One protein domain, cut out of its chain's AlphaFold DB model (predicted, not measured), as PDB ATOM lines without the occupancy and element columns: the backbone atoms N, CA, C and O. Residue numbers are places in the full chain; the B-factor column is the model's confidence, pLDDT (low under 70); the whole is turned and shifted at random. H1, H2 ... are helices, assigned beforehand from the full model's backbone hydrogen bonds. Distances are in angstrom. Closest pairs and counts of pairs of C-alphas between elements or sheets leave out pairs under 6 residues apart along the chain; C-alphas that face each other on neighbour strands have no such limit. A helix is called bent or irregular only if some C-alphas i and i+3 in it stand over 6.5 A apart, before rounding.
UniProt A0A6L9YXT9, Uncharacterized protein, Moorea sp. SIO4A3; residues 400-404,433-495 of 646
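AT A GLANCE: This is residues 400 to 404 and 433 to 495 of the 646 residues of an uncharacterized protein of Moorea sp. SIO4A3 (UniProt A0A6L9YXT9). Three helices make a small triangle-like cluster, with H2 packed at a steep tilt on H1 through its residues 459 to 464 and meeting H3 at a steep tilt through its residues 453 to 457, and the tail of residues 489 to 495 sticks out from it. Before the helices comes a short separate piece, residues 400 to 404, on the other side of a cut. The printed part has 68 residues with three named helices in the order H1, H2, H3 and no named strand, and its class is all helix. It is compact, with a radius of gyration of the C-alphas of 12.5 A and spans of 34 by 26 by 17 A.

IN THESE COORDINATES: The printed part begins at C-alpha 400 (15.111, -22.897, -16.885). H1, residues 433 to 447, is 21.2 A long and starts at C-alpha 433 (12.318, -35.092, -9.603). H2, residues 453 to 466, measures 21.1 A; it is irregular, but only just: C-alphas 454 and 457 are 6.9 A apart. H3, residues 475 to 486, ends at C-alpha 486 (5.492, -11.456, -5.511).

HOW THE PARTS SIT: H1 touches H2 with residues 441 to 445 alone, and their closest C-alphas, of Gly 441 and Val 463, are 5.7 A apart. They run opposite ways at a steep tilt of 48 degrees. H2 touches H3 with residues 453 to 457 alone; the closest C-alphas, of Gln 453 and Asp 483, are 6.5 A apart. These two run opposite ways at a steep tilt of 59 degrees. H1 and H3 are near each other. In H3 every O i to N i+4 pair is within hydrogen-bond range; in H1 10 of 11 are, in H2 7 of 10.

THE WHOLE: The C-alphas farthest apart, of Lys 466 and Thr 495, are 37.4 A apart. Residues 405 to 432 are not printed, and C-alphas 404 and 433 are 13.7 A apart across this cut. The link from H1 to H2 is tight, and that from H2 to H3 is short. Residues 490 to 495 have pLDDT under 70; the mean of the printed part is 91.1.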
ATOM      1  N   LEU A 400      13.991 -22.007 -17.182       94.19
ATOM      2  CA  LEU A 400      15.111 -22.897 -16.885       94.19
ATOM      3  C   LEU A 400      15.331 -23.877 -18.053       94.19
ATOM      4  O   LEU A 400      14.351 -24.421 -18.578       94.19
ATOM      5  N   PRO A 401      16.590 -24.137 -18.452       91.38
ATOM      6  CA  PRO A 401      16.895 -25.107 -19.497       91.38
ATOM      7  C   PRO A 401      16.537 -26.529 -19.052       91.38
ATOM      8  O   PRO A 401      16.376 -26.809 -17.861       91.38
ATOM      9  N   GLU A 402      16.420 -27.444 -20.009       87.06
ATOM     10  CA  GLU A 402      16.318 -28.868 -19.695       87.06
ATOM     11  C   GLU A 402      17.616 -29.346 -19.009       87.06
ATOM     12  O   GLU A 402      18.709 -28.986 -19.464       87.06
ATOM     13  N   PRO A 403      17.537 -30.115 -17.905       82.19
ATOM     14  CA  PRO A 403      18.726 -30.638 -17.235       82.19
ATOM     15  C   PRO A 403      19.563 -31.505 -18.184       82.19
ATOM     16  O   PRO A 403      19.027 -32.373 -18.868       82.19
ATOM     17  N   GLN A 404      20.886 -31.316 -18.205       76.25
ATOM     18  CA  GLN A 404      21.772 -32.142 -19.036       76.25
ATOM     19  C   GLN A 404      21.818 -33.604 -18.543       76.25
ATOM     20  O   GLN A 404      21.810 -33.872 -17.344       76.25
ATOM     21  N   ARG A 433      11.901 -35.166 -11.014       90.69
ATOM     22  CA  ARG A 433      12.318 -35.092  -9.603       90.69
ATOM     23  C   ARG A 433      12.865 -33.709  -9.244       90.69
ATOM     24  O   ARG A 433      12.376 -33.118  -8.284       90.69
ATOM     25  N   GLN A 434      13.801 -33.163 -10.019       92.19
ATOM     26  CA  GLN A 434      14.335 -31.814  -9.775       92.19
ATOM     27  C   GLN A 434      13.241 -30.740  -9.843       92.19
ATOM     28  O   GLN A 434      13.187 -29.858  -8.985       92.19
ATOM     29  N   ALA A 435      12.319 -30.849 -10.804       94.44
ATOM     30  CA  ALA A 435      11.186 -29.940 -10.909       94.44
ATOM     31  C   ALA A 435      10.303 -29.982  -9.650       94.44
ATOM     32  O   ALA A 435       9.895 -28.933  -9.148       94.44
ATOM     33  N   LEU A 436      10.024 -31.171  -9.100       93.88
ATOM     34  CA  LEU A 436       9.278 -31.313  -7.843       93.88
ATOM     35  C   LEU A 436      10.020 -30.675  -6.656       93.88
ATOM     36  O   LEU A 436       9.399 -29.968  -5.863       93.88
ATOM     37  N   VAL A 437      11.341 -30.869  -6.551       94.38
ATOM     38  CA  VAL A 437      12.154 -30.231  -5.498       94.38
ATOM     39  C   VAL A 437      12.093 -28.705  -5.615       94.38
ATOM     40  O   VAL A 437      11.942 -28.034  -4.589       94.38
ATOM     41  N   LEU A 438      12.142 -28.169  -6.841       96.19
ATOM     42  CA  LEU A 438      12.011 -26.739  -7.125       96.19
ATOM     43  C   LEU A 438      10.625 -26.212  -6.735       96.19
ATOM     44  O   LEU A 438      10.535 -25.199  -6.044       96.19
ATOM     45  N   LEU A 439       9.550 -26.904  -7.127       95.56
ATOM     46  CA  LEU A 439       8.179 -26.541  -6.759       95.56
ATOM     47  C   LEU A 439       8.014 -26.477  -5.233       95.56
ATOM     48  O   LEU A 439       7.479 -25.500  -4.712       95.56
ATOM     49  N   ASP A 440       8.515 -27.477  -4.506       94.38
ATOM     50  CA  ASP A 440       8.509 -27.474  -3.042       94.38
ATOM     51  C   ASP A 440       9.304 -26.299  -2.459       94.38
ATOM     52  O   ASP A 440       8.857 -25.663  -1.505       94.38
ATOM     53  N   GLY A 441      10.483 -26.006  -3.018       96.38
ATOM     54  CA  GLY A 441      11.316 -24.882  -2.601       96.38
ATOM     55  C   GLY A 441      10.613 -23.538  -2.786       96.38
ATOM     56  O   GLY A 441      10.566 -22.725  -1.866       96.38
ATOM     57  N   LEU A 442       9.977 -23.334  -3.940       96.75
ATOM     58  CA  LEU A 442       9.202 -22.127  -4.230       96.75
ATOM     59  C   LEU A 442       7.957 -22.020  -3.342       96.75
ATOM     60  O   LEU A 442       7.633 -20.930  -2.878       96.75
ATOM     61  N   ASN A 443       7.303 -23.138  -3.015       95.38
ATOM     62  CA  ASN A 443       6.194 -23.153  -2.061       95.38
ATOM     63  C   ASN A 443       6.619 -22.708  -0.651       95.38
ATOM     64  O   ASN A 443       5.823 -22.076   0.042       95.38
ATOM     65  N   LEU A 444       7.856 -22.979  -0.210       96.00
ATOM     66  CA  LEU A 444       8.358 -22.453   1.070       96.00
ATOM     67  C   LEU A 444       8.390 -20.918   1.079       96.00
ATOM     68  O   LEU A 444       8.028 -20.317   2.093       96.00
ATOM     69  N   ILE A 445       8.764 -20.311  -0.052       97.06
ATOM     70  CA  ILE A 445       8.785 -18.856  -0.240       97.06
ATOM     71  C   ILE A 445       7.363 -18.313  -0.364       97.06
ATOM     72  O   ILE A 445       7.028 -17.354   0.315       97.06
ATOM     73  N   PHE A 446       6.486 -18.931  -1.160       95.62
ATOM     74  CA  PHE A 446       5.102 -18.456  -1.298       95.62
ATOM     75  C   PHE A 446       4.309 -18.516   0.012       95.62
ATOM     76  O   PHE A 446       3.453 -17.666   0.242       95.62
ATOM     77  N   ASN A 447       4.609 -19.479   0.886       95.50
ATOM     78  CA  ASN A 447       3.998 -19.568   2.211       95.50
ATOM     79  C   ASN A 447       4.588 -18.567   3.220       95.50
ATOM     80  O   ASN A 447       3.946 -18.278   4.225       95.50
ATOM     81  N   ASN A 448       5.795 -18.052   2.972       96.50
ATOM     82  CA  ASN A 448       6.480 -17.079   3.825       96.50
ATOM     83  C   ASN A 448       7.121 -15.996   2.941       96.50
ATOM     84  O   ASN A 448       8.351 -15.948   2.830       96.50
ATOM     85  N   PRO A 449       6.308 -15.179   2.247       96.38
ATOM     86  CA  PRO A 449       6.827 -14.278   1.231       96.38
ATOM     87  C   PRO A 449       7.757 -13.230   1.864       96.38
ATOM     88  O   PRO A 449       7.415 -12.672   2.914       96.38
ATOM     89  N   PRO A 450       8.928 -12.947   1.257       96.88
ATOM     90  CA  PRO A 450       9.784 -11.848   1.691       96.88
ATOM     91  C   PRO A 450       9.021 -10.519   1.648       96.88
ATOM     92  O   PRO A 450       8.194 -10.299   0.763       96.88
ATOM     93  N   GLN A 451       9.298  -9.629   2.603       96.06
ATOM     94  CA  GLN A 451       8.604  -8.339   2.705       96.06
ATOM     95  C   GLN A 451       9.016  -7.380   1.587       96.06
ATOM     96  O   GLN A 451       8.201  -6.589   1.122       96.06
ATOM     97  N   ASN A 452      10.272  -7.464   1.139       95.81
ATOM     98  CA  ASN A 452      10.817  -6.595   0.108       95.81
ATOM     99  C   ASN A 452      11.608  -7.397  -0.930       95.81
ATOM    100  O   ASN A 452      12.116  -8.483  -0.651       95.81
ATOM    101  N   GLN A 453      11.787  -6.807  -2.112       95.06
ATOM    102  CA  GLN A 453      12.558  -7.389  -3.215       95.06
ATOM    103  C   GLN A 453      14.001  -7.754  -2.814       95.06
ATOM    104  O   GLN A 453      14.522  -8.781  -3.240       95.06
ATOM    105  N   TRP A 454      14.631  -6.951  -1.952       93.75
ATOM    106  CA  TRP A 454      16.007  -7.155  -1.478       93.75
ATOM    107  C   TRP A 454      16.172  -8.410  -0.608       93.75
ATOM    108  O   TRP A 454      17.254  -8.989  -0.569       93.75
ATOM    109  N   ASP A 455      15.096  -8.863   0.043       96.94
ATOM    110  CA  ASP A 455      15.105 -10.048   0.909       96.94
ATOM    111  C   ASP A 455      14.977 -11.356   0.104       96.94
ATOM    112  O   ASP A 455      15.080 -12.453   0.656       96.94
ATOM    113  N   LEU A 456      14.750 -11.263  -1.213       96.62
ATOM    114  CA  LEU A 456      14.480 -12.414  -2.069       96.62
ATOM    115  C   LEU A 456      15.677 -13.365  -2.187       96.62
ATOM    116  O   LEU A 456      15.495 -14.582  -2.145       96.62
ATOM    117  N   ALA A 457      16.890 -12.817  -2.291       96.81
ATOM    118  CA  ALA A 457      18.113 -13.614  -2.357       96.81
ATOM    119  C   ALA A 457      18.305 -14.430  -1.070       96.81
ATOM    120  O   ALA A 457      18.469 -15.645  -1.133       96.81
ATOM    121  N   ALA A 458      18.161 -13.793   0.098       97.19
ATOM    122  CA  ALA A 458      18.258 -14.467   1.392       97.19
ATOM    123  C   ALA A 458      17.167 -15.540   1.572       97.19
ATOM    124  O   ALA A 458      17.434 -16.630   2.085       97.19
ATOM    125  N   ALA A 459      15.938 -15.267   1.118       97.69
ATOM    126  CA  ALA A 459      14.851 -16.243   1.148       97.69
ATOM    127  C   ALA A 459      15.156 -17.477   0.278       97.69
ATOM    128  O   ALA A 459      14.905 -18.607   0.702       97.69
ATOM    129  N   TRP A 460      15.726 -17.281  -0.914       97.75
ATOM    130  CA  TRP A 460      16.134 -18.379  -1.791       97.75
ATOM    131  C   TRP A 460      17.342 -19.152  -1.253       97.75
ATOM    132  O   TRP A 460      17.320 -20.380  -1.256       97.75
ATOM    133  N   GLU A 461      18.354 -18.476  -0.710       97.31
ATOM    134  CA  GLU A 461      19.491 -19.130  -0.049       97.31
ATOM    135  C   GLU A 461      19.031 -20.027   1.108       97.31
ATOM    136  O   GLU A 461      19.507 -21.154   1.252       97.31
ATOM    137  N   ALA A 462      18.036 -19.590   1.888       97.44
ATOM    138  CA  ALA A 462      17.435 -20.410   2.938       97.44
ATOM    139  C   ALA A 462      16.702 -21.651   2.388       97.44
ATOM    140  O   ALA A 462      16.647 -22.685   3.063       97.44
ATOM    141  N   VAL A 463      16.143 -21.577   1.174       97.38
ATOM    142  CA  VAL A 463      15.575 -22.738   0.470       97.38
ATOM    143  C   VAL A 463      16.681 -23.683   0.009       97.38
ATOM    144  O   VAL A 463      16.592 -24.878   0.288       97.38
ATOM    145  N   VAL A 464      17.735 -23.166  -0.627       97.50
ATOM    146  CA  VAL A 464      18.888 -23.957  -1.090       97.50
ATOM    147  C   VAL A 464      19.588 -24.651   0.081       97.50
ATOM    148  O   VAL A 464      19.916 -25.828  -0.015       97.50
ATOM    149  N   ALA A 465      19.721 -23.992   1.235       96.81
ATOM    150  CA  ALA A 465      20.280 -24.604   2.442       96.81
ATOM    151  C   ALA A 465      19.479 -25.833   2.918       96.81
ATOM    152  O   ALA A 465      20.050 -26.780   3.456       96.81
ATOM    153  N   LYS A 466      18.155 -25.838   2.710       96.50
ATOM    154  CA  LYS A 466      17.279 -26.982   3.024       96.50
ATOM    155  C   LYS A 466      17.229 -28.020   1.903       96.50
ATOM    156  O   LYS A 466      16.921 -29.178   2.171       96.50
ATOM    157  N   LYS A 467      17.470 -27.601   0.660       95.88
ATOM    158  CA  LYS A 467      17.399 -28.411  -0.562       95.88
ATOM    159  C   LYS A 467      18.642 -28.131  -1.425       95.88
ATOM    160  O   LYS A 467      18.528 -27.408  -2.417       95.88
ATOM    161  N   PRO A 468      19.817 -28.691  -1.067       95.31
ATOM    162  CA  PRO A 468      21.086 -28.382  -1.737       95.31
ATOM    163  C   PRO A 468      21.083 -28.672  -3.242       95.31
ATOM    164  O   PRO A 468      21.797 -28.023  -3.996       95.31
ATOM    165  N   GLU A 469      20.224 -29.589  -3.682       91.88
ATOM    166  CA  GLU A 469      19.987 -29.951  -5.087       91.88
ATOM    167  C   GLU A 469      19.566 -28.759  -5.967       91.88
ATOM    168  O   GLU A 469      19.710 -28.804  -7.184       91.88
ATOM    169  N   LEU A 470      19.036 -27.685  -5.370       95.19
ATOM    170  CA  LEU A 470      18.621 -26.478  -6.089       95.19
ATOM    171  C   LEU A 470      19.755 -25.463  -6.285       95.19
ATOM    172  O   LEU A 470      19.555 -24.479  -6.993       95.19
ATOM    173  N   ALA A 471      20.926 -25.680  -5.671       95.31
ATOM    174  CA  ALA A 471      22.065 -24.761  -5.752       95.31
ATOM    175  C   ALA A 471      22.616 -24.606  -7.180       95.31
ATOM    176  O   ALA A 471      23.231 -23.592  -7.493       95.31
ATOM    177  N   GLU A 472      22.404 -25.611  -8.029       93.31
ATOM    178  CA  GLU A 472      22.913 -25.659  -9.404       93.31
ATOM    179  C   GLU A 472      21.998 -24.953 -10.414       93.31
ATOM    180  O   GLU A 472      22.392 -24.746 -11.562       93.31
ATOM    181  N   LEU A 473      20.776 -24.586 -10.014       95.19
ATOM    182  CA  LEU A 473      19.838 -23.893 -10.893       95.19
ATOM    183  C   LEU A 473      20.220 -22.417 -11.046       95.19
ATOM    184  O   LEU A 473      20.741 -21.795 -10.120       95.19
ATOM    185  N   ASP A 474      19.895 -21.833 -12.202       96.25
ATOM    186  CA  ASP A 474      20.113 -20.407 -12.457       96.25
ATOM    187  C   ASP A 474      19.237 -19.553 -11.524       96.25
ATOM    188  O   ASP A 474      18.036 -19.351 -11.737       96.25
ATOM    189  N   SER A 475      19.862 -19.046 -10.462       96.44
ATOM    190  CA  SER A 475      19.206 -18.206  -9.466       96.44
ATOM    191  C   SER A 475      18.722 -16.880 -10.050       96.44
ATOM    192  O   SER A 475      17.711 -16.364  -9.586       96.44
ATOM    193  N   GLY A 476      19.352 -16.355 -11.107       96.19
ATOM    194  CA  GLY A 476      18.932 -15.124 -11.776       96.19
ATOM    195  C   GLY A 476      17.564 -15.258 -12.447       96.19
ATOM    196  O   GLY A 476      16.701 -14.386 -12.286       96.19
ATOM    197  N   LEU A 477      17.324 -16.380 -13.134       95.44
ATOM    198  CA  LEU A 477      16.010 -16.696 -13.709       95.44
ATOM    199  C   LEU A 477      14.950 -16.892 -12.615       95.44
ATOM    200  O   LEU A 477      13.840 -16.357 -12.713       95.44
ATOM    201  N   ILE A 478      15.304 -17.588 -11.531       96.88
ATOM    202  CA  ILE A 478      14.410 -17.824 -10.388       96.88
ATOM    203  C   ILE A 478      14.054 -16.509  -9.677       96.88
ATOM    204  O   ILE A 478      12.879 -16.273  -9.384       96.88
ATOM    205  N   TYR A 479      15.026 -15.620  -9.452       96.31
ATOM    206  CA  TYR A 479      14.799 -14.293  -8.875       96.31
ATOM    207  C   TYR A 479      13.893 -13.450  -9.758       96.31
ATOM    208  O   TYR A 479      12.935 -12.871  -9.258       96.31
ATOM    209  N   THR A 480      14.136 -13.435 -11.069       94.38
ATOM    210  CA  THR A 480      13.297 -12.701 -12.026       94.38
ATOM    211  C   THR A 480      11.850 -13.197 -11.987       94.38
ATOM    212  O   THR A 480      10.904 -12.404 -11.984       94.38
ATOM    213  N   PHE A 481      11.659 -14.517 -11.916       95.44
ATOM    214  CA  PHE A 481      10.337 -15.118 -11.790       95.44
ATOM    215  C   PHE A 481       9.644 -14.740 -10.472       95.44
ATOM    216  O   PHE A 481       8.484 -14.315 -10.491       95.44
ATOM    217  N   LEU A 482      10.334 -14.881  -9.336       96.06
ATOM    218  CA  LEU A 482       9.784 -14.577  -8.015       96.06
ATOM    219  C   LEU A 482       9.499 -13.081  -7.836       96.06
ATOM    220  O   LEU A 482       8.434 -12.740  -7.327       96.06
ATOM    221  N   ASP A 483      10.386 -12.205  -8.316       95.00
ATOM    222  CA  ASP A 483      10.207 -10.749  -8.319       95.00
ATOM    223  C   ASP A 483       8.888 -10.361  -8.986       95.00
ATOM    224  O   ASP A 483       8.006  -9.728  -8.397       95.00
ATOM    225  N   ARG A 484       8.715 -10.847 -10.219       93.12
ATOM    226  CA  ARG A 484       7.505 -10.631 -11.004       93.12
ATOM    227  C   ARG A 484       6.263 -11.204 -10.324       93.12
ATOM    228  O   ARG A 484       5.182 -10.651 -10.496       93.12
ATOM    229  N   LYS A 485       6.376 -12.332  -9.617       94.19
ATOM    230  CA  LYS A 485       5.221 -13.016  -9.023       94.19
ATOM    231  C   LYS A 485       4.789 -12.426  -7.678       94.19
ATOM    232  O   LYS A 485       3.594 -12.462  -7.391       94.19
ATOM    233  N   LEU A 486       5.732 -11.942  -6.872       94.69
ATOM    234  CA  LEU A 486       5.492 -11.456  -5.511       94.69
ATOM    235  C   LEU A 486       5.291  -9.941  -5.437       94.69
ATOM    236  O   LEU A 486       4.458  -9.491  -4.656       94.69
ATOM    237  N   PHE A 487       6.033  -9.162  -6.231       94.00
ATOM    238  CA  PHE A 487       6.116  -7.709  -6.040       94.00
ATOM    239  C   PHE A 487       5.523  -6.895  -7.188       94.00
ATOM    240  O   PHE A 487       5.072  -5.773  -6.965       94.00
ATOM    241  N   ARG A 488       5.483  -7.433  -8.413       88.25
ATOM    242  CA  ARG A 488       4.855  -6.729  -9.538       88.25
ATOM    243  C   ARG A 488       3.354  -6.987  -9.553       88.25
ATOM    244  O   ARG A 488       2.908  -8.127  -9.699       88.25
ATOM    245  N   SER A 489       2.573  -5.912  -9.454       74.00
ATOM    246  CA  SER A 489       1.143  -5.942  -9.753       74.00
ATOM    247  C   SER A 489       0.952  -6.591 -11.120       74.00
ATOM    248  O   SER A 489       1.616  -6.232 -12.090       74.00
ATOM    249  N   THR A 490       0.061  -7.577 -11.200       64.31
ATOM    250  CA  THR A 490      -0.165  -8.429 -12.386       64.31
ATOM    251  C   THR A 490      -0.692  -7.649 -13.613       64.31
ATOM    252  O   THR A 490      -1.065  -8.246 -14.617       64.31
ATOM    253  N   GLU A 491      -0.714  -6.318 -13.547       57.47
ATOM    254  CA  GLU A 491      -1.395  -5.404 -14.461       57.47
ATOM    255  C   GLU A 491      -0.494  -4.700 -15.476       57.47
ATOM    256  O   GLU A 491      -1.036  -4.000 -16.322       57.47
ATOM    257  N   GLU A 492       0.830  -4.876 -15.471       57.41
ATOM    258  CA  GLU A 492       1.618  -4.430 -16.627       57.41
ATOM    259  C   GLU A 492       1.558  -5.514 -17.712       57.41
ATOM    260  O   GLU A 492       2.250  -6.534 -17.592       57.41
ATOM    261  N   PRO A 493       0.719  -5.361 -18.765       59.78
ATOM    262  CA  PRO A 493       0.814  -6.229 -19.920       59.78
ATOM    263  C   PRO A 493       2.239  -6.092 -20.431       59.78
ATOM    264  O   PRO A 493       2.680  -5.004 -20.799       59.78
ATOM    265  N   VAL A 494       2.972  -7.204 -20.426       55.09
ATOM    266  CA  VAL A 494       4.226  -7.303 -21.163       55.09
ATOM    267  C   VAL A 494       3.847  -6.971 -22.596       55.09
ATOM    268  O   VAL A 494       3.209  -7.778 -23.269       55.09
ATOM    269  N   THR A 495       4.123  -5.735 -23.012       49.41
ATOM    270  CA  THR A 495       3.873  -5.300 -24.380       49.41
ATOM    271  C   THR A 495       4.709  -6.259 -25.216       49.41
ATOM    272  O   THR A 495       5.924  -6.291 -25.000       49.41
TER     273      THR A 495